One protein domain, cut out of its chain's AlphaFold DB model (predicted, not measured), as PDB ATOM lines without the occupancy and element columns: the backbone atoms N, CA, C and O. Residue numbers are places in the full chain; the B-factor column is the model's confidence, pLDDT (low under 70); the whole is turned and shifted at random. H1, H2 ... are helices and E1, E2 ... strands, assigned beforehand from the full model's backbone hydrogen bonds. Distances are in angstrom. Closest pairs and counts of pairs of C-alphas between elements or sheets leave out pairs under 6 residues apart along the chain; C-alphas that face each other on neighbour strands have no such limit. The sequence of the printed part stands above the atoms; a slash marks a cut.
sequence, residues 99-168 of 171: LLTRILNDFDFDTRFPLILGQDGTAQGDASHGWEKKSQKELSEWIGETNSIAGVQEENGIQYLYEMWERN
ATOM      1  N   LEU A  99     -51.382 -32.762  38.989       97.50
ATOM      2  CA  LEU A  99     -50.073 -33.330  39.296       97.50
ATOM      3  C   LEU A  99     -49.188 -33.063  38.086       97.50
ATOM      4  O   LEU A  99     -49.502 -33.509  36.981       97.50
ATOM      5  N   LEU A 100     -48.136 -32.282  38.289       97.44
ATOM      6  CA  LEU A 100     -47.287 -31.768  37.228       97.44
ATOM      7  C   LEU A 100     -45.868 -32.296  37.408       97.44
ATOM      8  O   LEU A 100     -45.229 -32.034  38.420       97.44
ATOM      9  N   THR A 101     -45.347 -32.970  36.389       96.69
ATOM     10  CA  THR A 101     -43.903 -33.157  36.237       96.69
ATOM     11  C   THR A 101     -43.363 -31.959  35.464       96.69
ATOM     12  O   THR A 101     -43.612 -31.825  34.264       96.69
ATOM     13  N   ARG A 102     -42.663 -31.052  36.147       96.38
ATOM     14  CA  ARG A 102     -42.031 -29.890  35.522       96.38
ATOM     15  C   ARG A 102     -40.672 -30.295  34.983       96.38
ATOM     16  O   ARG A 102     -39.754 -30.529  35.759       96.38
ATOM     17  N   ILE A 103     -40.558 -30.328  33.665       96.50
ATOM     18  CA  ILE A 103     -39.286 -30.514  32.970       96.50
ATOM     19  C   ILE A 103     -38.506 -29.190  33.003       96.50
ATOM     20  O   ILE A 103     -39.083 -28.135  32.739       96.50
ATOM     21  N   LEU A 104     -37.224 -29.240  33.373       96.19
ATOM     22  CA  LEU A 104     -36.331 -28.079  33.528       96.19
ATOM     23  C   LEU A 104     -35.439 -27.840  32.299       96.19
ATOM     24  O   LEU A 104     -34.548 -26.997  32.326       96.19
ATOM     25  N   ASN A 105     -35.695 -28.580  31.225       94.12
ATOM     26  CA  ASN A 105     -35.038 -28.452  29.936       94.12
ATOM     27  C   ASN A 105     -36.030 -27.902  28.907       94.12
ATOM     28  O   ASN A 105     -37.207 -28.276  28.904       94.12
ATOM     29  N   ASP A 106     -35.529 -27.069  28.001       91.88
ATOM     30  CA  ASP A 106     -36.301 -26.573  26.870       91.88
ATOM     31  C   ASP A 106     -36.271 -27.572  25.713       91.88
ATOM     32  O   ASP A 106     -35.228 -28.116  25.348       91.88
ATOM     33  N   PHE A 107     -37.434 -27.785  25.109       93.00
ATOM     34  CA  PHE A 107     -37.615 -28.659  23.958       93.00
ATOM     35  C   PHE A 107     -38.619 -28.027  22.997       93.00
ATOM     36  O   PHE A 107     -39.527 -27.298  23.408       93.00
ATOM     37  N   ASP A 108     -38.476 -28.350  21.715       94.94
ATOM     38  CA  ASP A 108     -39.464 -27.976  20.714       94.94
ATOM     39  C   ASP A 108     -40.637 -28.963  20.727       94.94
ATOM     40  O   ASP A 108     -40.457 -30.182  20.707       94.94
ATOM     41  N   PHE A 109     -41.852 -28.427  20.769       92.69
ATOM     42  CA  PHE A 109     -43.085 -29.203  20.821       92.69
ATOM     43  C   PHE A 109     -44.176 -28.505  20.012       92.69
ATOM     44  O   PHE A 109     -44.232 -27.275  19.948       92.69
ATOM     45  N   ASP A 110     -45.138 -29.274  19.511       95.06
ATOM     46  CA  ASP A 110     -46.299 -28.787  18.748       95.06
ATOM     47  C   ASP A 110     -47.576 -28.627  19.593       95.06
ATOM     48  O   ASP A 110     -48.563 -28.029  19.168       95.06
ATOM     49  N   THR A 111     -47.553 -29.158  20.815       94.38
ATOM     50  CA  THR A 111     -48.702 -29.242  21.713       94.38
ATOM     51  C   THR A 111     -48.373 -28.537  23.025       94.38
ATOM     52  O   THR A 111     -47.236 -28.576  23.498       94.38
ATOM     53  N   ARG A 112     -49.351 -27.852  23.625       94.06
ATOM     54  CA  ARG A 112     -49.186 -27.121  24.893       94.06
ATOM     55  C   ARG A 112     -50.235 -27.555  25.910       94.06
ATOM     56  O   ARG A 112     -51.346 -27.945  25.543       94.06
ATOM     57  N   PHE A 113     -49.875 -27.490  27.191       96.56
ATOM     58  CA  PHE A 113     -50.856 -27.585  28.268       96.56
ATOM     59  C   PHE A 113     -51.737 -26.316  28.259       96.56
ATOM     60  O   PHE A 113     -51.214 -25.244  27.957       96.56
ATOM     61  N   PRO A 114     -53.047 -26.396  28.561       96.38
ATOM     62  CA  PRO A 114     -53.956 -25.250  28.417       96.38
ATOM     63  C   PRO A 114     -53.699 -24.081  29.378       96.38
ATOM     64  O   PRO A 114     -54.253 -23.006  29.173       96.38
ATOM     65  N   LEU A 115     -52.900 -24.292  30.428       96.62
ATOM     66  CA  LEU A 115     -52.510 -23.262  31.390       96.62
ATOM     67  C   LEU A 115     -50.997 -23.071  31.387       96.62
ATOM     68  O   LEU A 115     -50.237 -24.021  31.188       96.62
ATOM     69  N   ILE A 116     -50.568 -21.857  31.710       96.44
ATOM     70  CA  ILE A 116     -49.183 -21.566  32.074       96.44
ATOM     71  C   ILE A 116     -49.107 -21.598  33.597       96.44
ATOM     72  O   ILE A 116     -49.724 -20.771  34.264       96.44
ATOM     73  N   LEU A 117     -48.374 -22.571  34.136       96.94
ATOM     74  CA  LEU A 117     -48.164 -22.757  35.571       96.94
ATOM     75  C   LEU A 117     -46.729 -22.341  35.915       96.94
ATOM     76  O   LEU A 117     -45.773 -23.081  35.650       96.94
ATOM     77  N   GLY A 118     -46.572 -21.135  36.452       95.06
ATOM     78  CA  GLY A 118     -45.297 -20.511  36.788       95.06
ATOM     79  C   GLY A 118     -44.619 -21.152  37.999       95.06
ATOM     80  O   GLY A 118     -45.267 -21.641  38.924       95.06
ATOM     81  N   GLN A 119     -43.284 -21.162  38.008       91.56
ATOM     82  CA  GLN A 119     -42.527 -21.663  39.165       91.56
ATOM     83  C   GLN A 119     -42.750 -20.808  40.418       91.56
ATOM     84  O   GLN A 119     -42.717 -21.346  41.525       91.56
ATOM     85  N   ASP A 120     -43.043 -19.525  40.213       92.88
ATOM     86  CA  ASP A 120     -43.416 -18.522  41.213       92.88
ATOM     87  C   ASP A 120     -44.822 -18.725  41.807       92.88
ATOM     88  O   ASP A 120     -45.225 -17.979  42.694       92.88
ATOM     89  N   GLY A 121     -45.565 -19.736  41.345       93.25
ATOM     90  CA  GLY A 121     -46.918 -20.026  41.812       93.25
ATOM     91  C   GLY A 121     -48.015 -19.272  41.061       93.25
ATOM     92  O   GLY A 121     -49.178 -19.389  41.434       93.25
ATOM     93  N   THR A 122     -47.686 -18.543  39.989       94.19
ATOM     94  CA  THR A 122     -48.693 -17.881  39.147       94.19
ATOM     95  C   THR A 122     -49.332 -18.853  38.151       94.19
ATOM     96  O   THR A 122     -48.663 -19.712  37.581       94.19
ATOM     97  N   ALA A 123     -50.639 -18.717  37.910       96.06
ATOM     98  CA  ALA A 123     -51.363 -19.487  36.899       96.06
ATOM     99  C   ALA A 123     -52.020 -18.548  35.874       96.06
ATOM    100  O   ALA A 123     -52.753 -17.631  36.245       96.06
ATOM    101  N   GLN A 124     -51.801 -18.791  34.579       96.12
ATOM    102  CA  GLN A 124     -52.370 -17.994  33.482       96.12
ATOM    103  C   GLN A 124     -53.108 -18.872  32.459       96.12
ATOM    104  O   GLN A 124     -52.767 -20.043  32.276       96.12
ATOM    105  N   GLY A 125     -54.106 -18.293  31.787       93.88
ATOM    106  CA  GLY A 125     -54.975 -18.949  30.800       93.88
ATOM    107  C   GLY A 125     -56.457 -18.904  31.193       93.88
ATOM    108  O   GLY A 125     -56.790 -18.607  32.336       93.88
ATOM    109  N   ASP A 126     -57.358 -19.228  30.263       91.44
ATOM    110  CA  ASP A 126     -58.817 -19.088  30.448       91.44
ATOM    111  C   ASP A 126     -59.374 -19.792  31.698       91.44
ATOM    112  O   ASP A 126     -60.359 -19.349  32.284       91.44
ATOM    113  N   ALA A 127     -58.769 -20.919  32.089       92.44
ATOM    114  CA  ALA A 127     -59.198 -21.739  33.222       92.44
ATOM    115  C   ALA A 127     -58.215 -21.682  34.408       92.44
ATOM    116  O   ALA A 127     -58.177 -22.619  35.207       92.44
ATOM    117  N   SER A 128     -57.401 -20.622  34.513       93.31
ATOM    118  CA  SER A 128     -56.375 -20.498  35.561       93.31
ATOM    119  C   SER A 128     -56.916 -20.051  36.921       93.31
ATOM    120  O   SER A 128     -56.242 -20.231  37.935       93.31
ATOM    121  N   HIS A 129     -58.132 -19.503  36.965       92.25
ATOM    122  CA  HIS A 129     -58.716 -18.972  38.196       92.25
ATOM    123  C   HIS A 129     -58.848 -20.035  39.297       92.25
ATOM    124  O   HIS A 129     -59.425 -21.111  39.088       92.25
ATOM    125  N   GLY A 130     -58.333 -19.687  40.477       92.75
ATOM    126  CA  GLY A 130     -58.368 -20.500  41.691       92.75
ATOM    127  C   GLY A 130     -57.252 -21.539  41.814       92.75
ATOM    128  O   GLY A 130     -57.191 -22.201  42.845       92.75
ATOM    129  N   TRP A 131     -56.381 -21.711  40.813       96.31
ATOM    130  CA  TRP A 131     -55.263 -22.653  40.904       96.31
ATOM    131  C   TRP A 131     -54.107 -22.091  41.724       96.31
ATOM    132  O   TRP A 131     -53.560 -21.038  41.407       96.31
ATOM    133  N   GLU A 132     -53.685 -22.851  42.726       96.31
ATOM    134  CA  GLU A 132     -52.572 -22.512  43.603       96.31
ATOM    135  C   GLU A 132     -51.563 -23.649  43.661       96.31
ATOM    136  O   GLU A 132     -51.926 -24.819  43.827       96.31
ATOM    137  N   LYS A 133     -50.281 -23.293  43.572       97.25
ATOM    138  CA  LYS A 133     -49.176 -24.227  43.771       97.25
ATOM    139  C   LYS A 133     -49.108 -24.637  45.241       97.25
ATOM    140  O   LYS A 133     -49.074 -23.783  46.124       97.25
ATOM    141  N   LYS A 134     -49.054 -25.942  45.498       96.25
ATOM    142  CA  LYS A 134     -48.921 -26.512  46.843       96.25
ATOM    143  C   LYS A 134     -47.471 -26.840  47.170       96.25
ATOM    144  O   LYS A 134     -46.620 -26.982  46.287       96.25
ATOM    145  N   SER A 135     -47.183 -26.927  48.463       94.75
ATOM    146  CA  SER A 135     -45.860 -27.270  48.971       94.75
ATOM    147  C   SER A 135     -45.498 -28.730  48.677       94.75
ATOM    148  O   SER A 135     -46.358 -29.590  48.486       94.75
ATOM    149  N   GLN A 136     -44.198 -29.035  48.707       92.88
ATOM    150  CA  GLN A 136     -43.706 -30.414  48.580       92.88
ATOM    151  C   GLN A 136     -44.242 -31.339  49.677       92.88
ATOM    152  O   GLN A 136     -44.491 -32.519  49.433       92.88
ATOM    153  N   LYS A 137     -44.451 -30.798  50.882       92.94
ATOM    154  CA  LYS A 137     -45.035 -31.537  52.000       92.94
ATOM    155  C   LYS A 137     -46.471 -31.959  51.686       92.94
ATOM    156  O   LYS A 137     -46.777 -33.139  51.796       92.94
ATOM    157  N   GLU A 138     -47.308 -31.026  51.230       94.69
ATOM    158  CA  GLU A 138     -48.700 -31.315  50.850       94.69
ATOM    159  C   GLU A 138     -48.778 -32.322  49.694       94.69
ATOM    160  O   GLU A 138     -49.601 -33.234  49.729       94.69
ATOM    161  N   LEU A 139     -47.900 -32.200  48.687       95.19
ATOM    162  CA  LEU A 139     -47.807 -33.188  47.607       95.19
ATOM    163  C   LEU A 139     -47.493 -34.583  48.165       95.19
ATOM    164  O   LEU A 139     -48.213 -35.530  47.852       95.19
ATOM    165  N   SER A 140     -46.457 -34.696  49.001       92.75
ATOM    166  CA  SER A 140     -46.009 -35.970  49.585       92.75
ATOM    167  C   SER A 140     -47.094 -36.631  50.435       92.75
ATOM    168  O   SER A 140     -47.361 -37.824  50.298       92.75
ATOM    169  N   GLU A 141     -47.765 -35.844  51.277       93.06
ATOM    170  CA  GLU A 141     -48.891 -36.302  52.096       93.06
ATOM    171  C   GLU A 141     -50.055 -36.797  51.226       93.06
ATOM    172  O   GLU A 141     -50.670 -37.818  51.535       93.06
ATOM    173  N   TRP A 142     -50.336 -36.123  50.106       92.38
ATOM    174  CA  TRP A 142     -51.436 -36.497  49.220       92.38
ATOM    175  C   TRP A 142     -51.164 -37.769  48.402       92.38
ATOM    176  O   TRP A 142     -52.085 -38.573  48.175       92.38
ATOM    177  N   ILE A 143     -49.926 -37.959  47.930       91.12
ATOM    178  CA  ILE A 143     -49.539 -39.173  47.194       91.12
ATOM    179  C   ILE A 143     -49.262 -40.364  48.121       91.12
ATOM    180  O   ILE A 143     -49.400 -41.499  47.679       91.12
ATOM    181  N   GLY A 144     -48.930 -40.121  49.394       89.56
ATOM    182  CA  GLY A 144     -48.561 -41.170  50.350       89.56
ATOM    183  C   GLY A 144     -47.116 -41.668  50.209       89.56
ATOM    184  O   GLY A 144     -46.784 -42.731  50.724       89.56
ATOM    185  N   GLU A 145     -46.254 -40.905  49.532       82.00
ATOM    186  CA  GLU A 145     -44.832 -41.188  49.312       82.00
ATOM    187  C   GLU A 145     -44.011 -39.919  49.569       82.00
ATOM    188  O   GLU A 145     -44.354 -38.841  49.089       82.00
ATOM    189  N   THR A 146     -42.914 -40.032  50.319       70.94
ATOM    190  CA  THR A 146     -42.081 -38.879  50.715       70.94
ATOM    191  C   THR A 146     -40.679 -38.899  50.112       70.94
ATOM    192  O   THR A 146     -40.116 -37.847  49.826       70.94
ATOM    193  N   ASN A 147     -40.095 -40.081  49.906       69.19
ATOM    194  CA  ASN A 147     -38.671 -40.201  49.571       69.19
ATOM    195  C   ASN A 147     -38.382 -40.171  48.060       69.19
ATOM    196  O   ASN A 147     -37.264 -39.861  47.668       69.19
ATOM    197  N   SER A 148     -39.364 -40.499  47.216       75.69
ATOM    198  CA  SER A 148     -39.210 -40.680  45.762       75.69
ATOM    199  C   SER A 148     -39.429 -39.406  44.937       75.69
ATOM    200  O   SER A 148     -39.178 -39.408  43.733       75.69
ATOM    201  N   ILE A 149     -39.917 -38.326  45.556       84.50
ATOM    202  CA  ILE A 149     -40.428 -37.154  44.825       84.50
ATOM    203  C   ILE A 149     -39.819 -35.812  45.242       84.50
ATOM    204  O   ILE A 149     -40.145 -34.781  44.655       84.50
ATOM    205  N   ALA A 150     -38.951 -35.803  46.255       85.88
ATOM    206  CA  ALA A 150     -38.400 -34.573  46.801       85.88
ATOM    207  C   ALA A 150     -37.251 -34.029  45.937       85.88
ATOM    208  O   ALA A 150     -36.291 -34.735  45.635       85.88
ATOM    209  N   GLY A 151     -37.314 -32.734  45.617       90.00
ATOM    210  CA  GLY A 151     -36.248 -32.025  44.906       90.00
ATOM    211  C   GLY A 151     -36.185 -32.326  43.406       90.00
ATOM    212  O   GLY A 151     -37.103 -32.905  42.823       90.00
ATOM    213  N   VAL A 152     -35.097 -31.876  42.780       95.06
ATOM    214  CA  VAL A 152     -34.834 -32.105  41.354       95.06
ATOM    215  C   VAL A 152     -34.418 -33.558  41.146       95.06
ATOM    216  O   VAL A 152     -33.509 -34.051  41.807       95.06
ATOM    217  N   GLN A 153     -35.095 -34.213  40.215       94.81
ATOM    218  CA  GLN A 153     -34.781 -35.534  39.699       94.81
ATOM    219  C   GLN A 153     -34.028 -35.395  38.379       94.81
ATOM    220  O   GLN A 153     -34.192 -34.400  37.669       94.81
ATOM    221  N   GLU A 154     -33.244 -36.409  38.029       95.88
ATOM    222  CA  GLU A 154     -32.562 -36.480  36.743       95.88
ATOM    223  C   GLU A 154     -32.655 -37.894  36.174       95.88
ATOM    224  O   GLU A 154     -32.292 -38.867  36.836       95.88
ATOM    225  N   GLU A 155     -33.125 -38.006  34.935       95.69
ATOM    226  CA  GLU A 155     -33.155 -39.266  34.195       95.69
ATOM    227  C   GLU A 155     -32.734 -39.006  32.747       95.69
ATOM    228  O   GLU A 155     -33.255 -38.107  32.091       95.69
ATOM    229  N   ASN A 156     -31.771 -39.782  32.237       95.25
ATOM    230  CA  ASN A 156     -31.241 -39.642  30.872       95.25
ATOM    231  C   ASN A 156     -30.791 -38.203  30.520       95.25
ATOM    232  O   ASN A 156     -30.950 -37.760  29.384       95.25
ATOM    233  N   GLY A 157     -30.244 -37.468  31.498       95.25
ATOM    234  CA  GLY A 157     -29.799 -36.077  31.337       95.25
ATOM    235  C   GLY A 157     -30.928 -35.038  31.295       95.25
ATOM    236  O   GLY A 157     -30.673 -33.874  30.992       95.25
ATOM    237  N   ILE A 158     -32.169 -35.440  31.580       97.06
ATOM    238  CA  ILE A 158     -33.326 -34.548  31.676       97.06
ATOM    239  C   ILE A 158     -33.617 -34.305  33.148       97.06
ATOM    240  O   ILE A 158     -33.892 -35.247  33.895       97.06
ATOM    241  N   GLN A 159     -33.590 -33.039  33.550       97.31
ATOM    242  CA  GLN A 159     -33.907 -32.637  34.911       97.31
ATOM    243  C   GLN A 159     -35.383 -32.284  35.032       97.31
ATOM    244  O   GLN A 159     -35.961 -31.625  34.163       97.31
ATOM    245  N   TYR A 160     -36.013 -32.719  36.116       97.00
ATOM    246  CA  TYR A 160     -37.419 -32.440  36.369       97.00
ATOM    247  C   TYR A 160     -37.745 -32.412  37.858       97.00
ATOM    248  O   TYR A 160     -36.976 -32.870  38.693       97.00
ATOM    249  N   LEU A 161     -38.902 -31.865  38.210       96.00
ATOM    250  CA  LEU A 161     -39.420 -31.881  39.576       96.00
ATOM    251  C   LEU A 161     -40.918 -32.191  39.571       96.00
ATOM    252  O   LEU A 161     -41.606 -31.962  38.572       96.00
ATOM    253  N   TYR A 162     -41.431 -32.715  40.680       96.44
ATOM    254  CA  TYR A 162     -42.859 -32.968  40.844       96.44
ATOM    255  C   TYR A 162     -43.523 -31.800  41.568       96.44
ATOM    256  O   TYR A 162     -43.031 -31.328  42.589       96.44
ATOM    257  N   GLU A 163     -44.653 -31.331  41.055       96.81
ATOM    258  CA  GLU A 163     -45.469 -30.279  41.656       96.81
ATOM    259  C   GLU A 163     -46.919 -30.725  41.762       96.81
ATOM    260  O   GLU A 163     -47.423 -31.518  40.963       96.81
ATOM    261  N   MET A 164     -47.610 -30.136  42.727       97.12
ATOM    262  CA  MET A 164     -49.049 -30.239  42.864       97.12
ATOM    263  C   MET A 164     -49.647 -28.843  42.823       97.12
ATOM    264  O   MET A 164     -49.168 -27.937  43.502       97.12
ATOM    265  N   TRP A 165     -50.703 -28.687  42.039       97.88
ATOM    266  CA  TRP A 165     -51.557 -27.509  42.066       97.88
ATOM    267  C   TRP A 165     -52.956 -27.933  42.458       97.88
ATOM    268  O   TRP A 165     -53.432 -28.974  42.000       97.88
ATOM    269  N   GLU A 166     -53.631 -27.132  43.264       96.75
ATOM    270  CA  GLU A 166     -55.021 -27.380  43.637       96.75
ATOM    271  C   GLU A 166     -55.871 -26.159  43.372       96.75
ATOM    272  O   GLU A 166     -55.395 -25.026  43.436       96.75
ATOM    273  N   ARG A 167     -57.138 -26.415  43.063       94.06
ATOM    274  CA  ARG A 167     -58.111 -25.367  42.829       94.06
ATOM    275  C   ARG A 167     -58.835 -25.044  44.129       94.06
ATOM    276  O   ARG A 167     -59.557 -25.892  44.648       94.06
ATOM    277  N   ASN A 168     -58.674 -23.825  44.628       87.12
ATOM    278  CA  ASN A 168     -59.444 -23.340  45.764       87.12
ATOM    279  C   ASN A 168     -60.882 -23.049  45.323       87.12
ATOM    280  O   ASN A 168     -61.121 -22.284  44.394       87.12
TER     281      ASN A 168
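AT A GLANCE: This is residues 99 to 168 of the 171 residues of the protein "Dihydrofolate reductase" of Erysiphe pulchra (UniProt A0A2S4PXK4). What is the main picture? One long strand, E4, is the spine of a flat domain: the shorter strands E1, E2 and E3 pair with different parts of it, and H1 packs across it. From E1 to E2 runs a wide loop, residues 104 to 130, of which 107 to 112 stick out. What is it made of? The 70 printed residues, under half in named elements, are of mixed class with E1, E2, H1, E3 and E4 in chain order, and the sheet is branched and antiparallel. It is only just compact, close to loose, with a radius of gyration of the C-alphas of 13.1 A and spans of 35 by 32 by 17 A.

IN THESE COORDINATES: Where is E4? Residues 158 to 167 run 28.7 A, from C-alpha 158 at (-33.326, -34.548, 31.676) to C-alpha 167 at (-58.111, -25.367, 42.829). Where are the others? E1 is residues 99 to 103, 12.8 A, from C-alpha 99 at (-50.073, -33.330, 39.296); E2 is 131 to 133, 6.9 A; E3 is 153 to 155, 6.8 A; H1 is 136 to 143, 10.6 A.

HOW THE PARTS SIT: What pairs with E4? The pairing is staggered and antiparallel: E3, its hairpin partner, with residues 158 to 160, N 153 to O 160 being 2.8 A; E1 with 160 to 164, N 102 to O 161 being 2.8 A; E2 with 165 to 167, N 132 to O 166 being 2.9 A. E1 lies on one side of E4 and E3 on the other side. Where is H1? It is on the sheet, over E4, at a height of 9.0 A, and runs across the strands at 81 degrees to E4 on the local plane. The closest C-alphas of H1 and E4 are those of Leu 139 and Met 164, 5.7 A apart; in H1 every O i to N i+4 pair is within hydrogen-bond range.

THE WHOLE: How large is it? The two C-alphas farthest apart, of Asn 156 and Asn 168, are 35.8 A apart. Is it continuous and confident? The printed part has no cut, E1 to E2 is a long link of 27 residues, and residue 147 is under 70 in pLDDT.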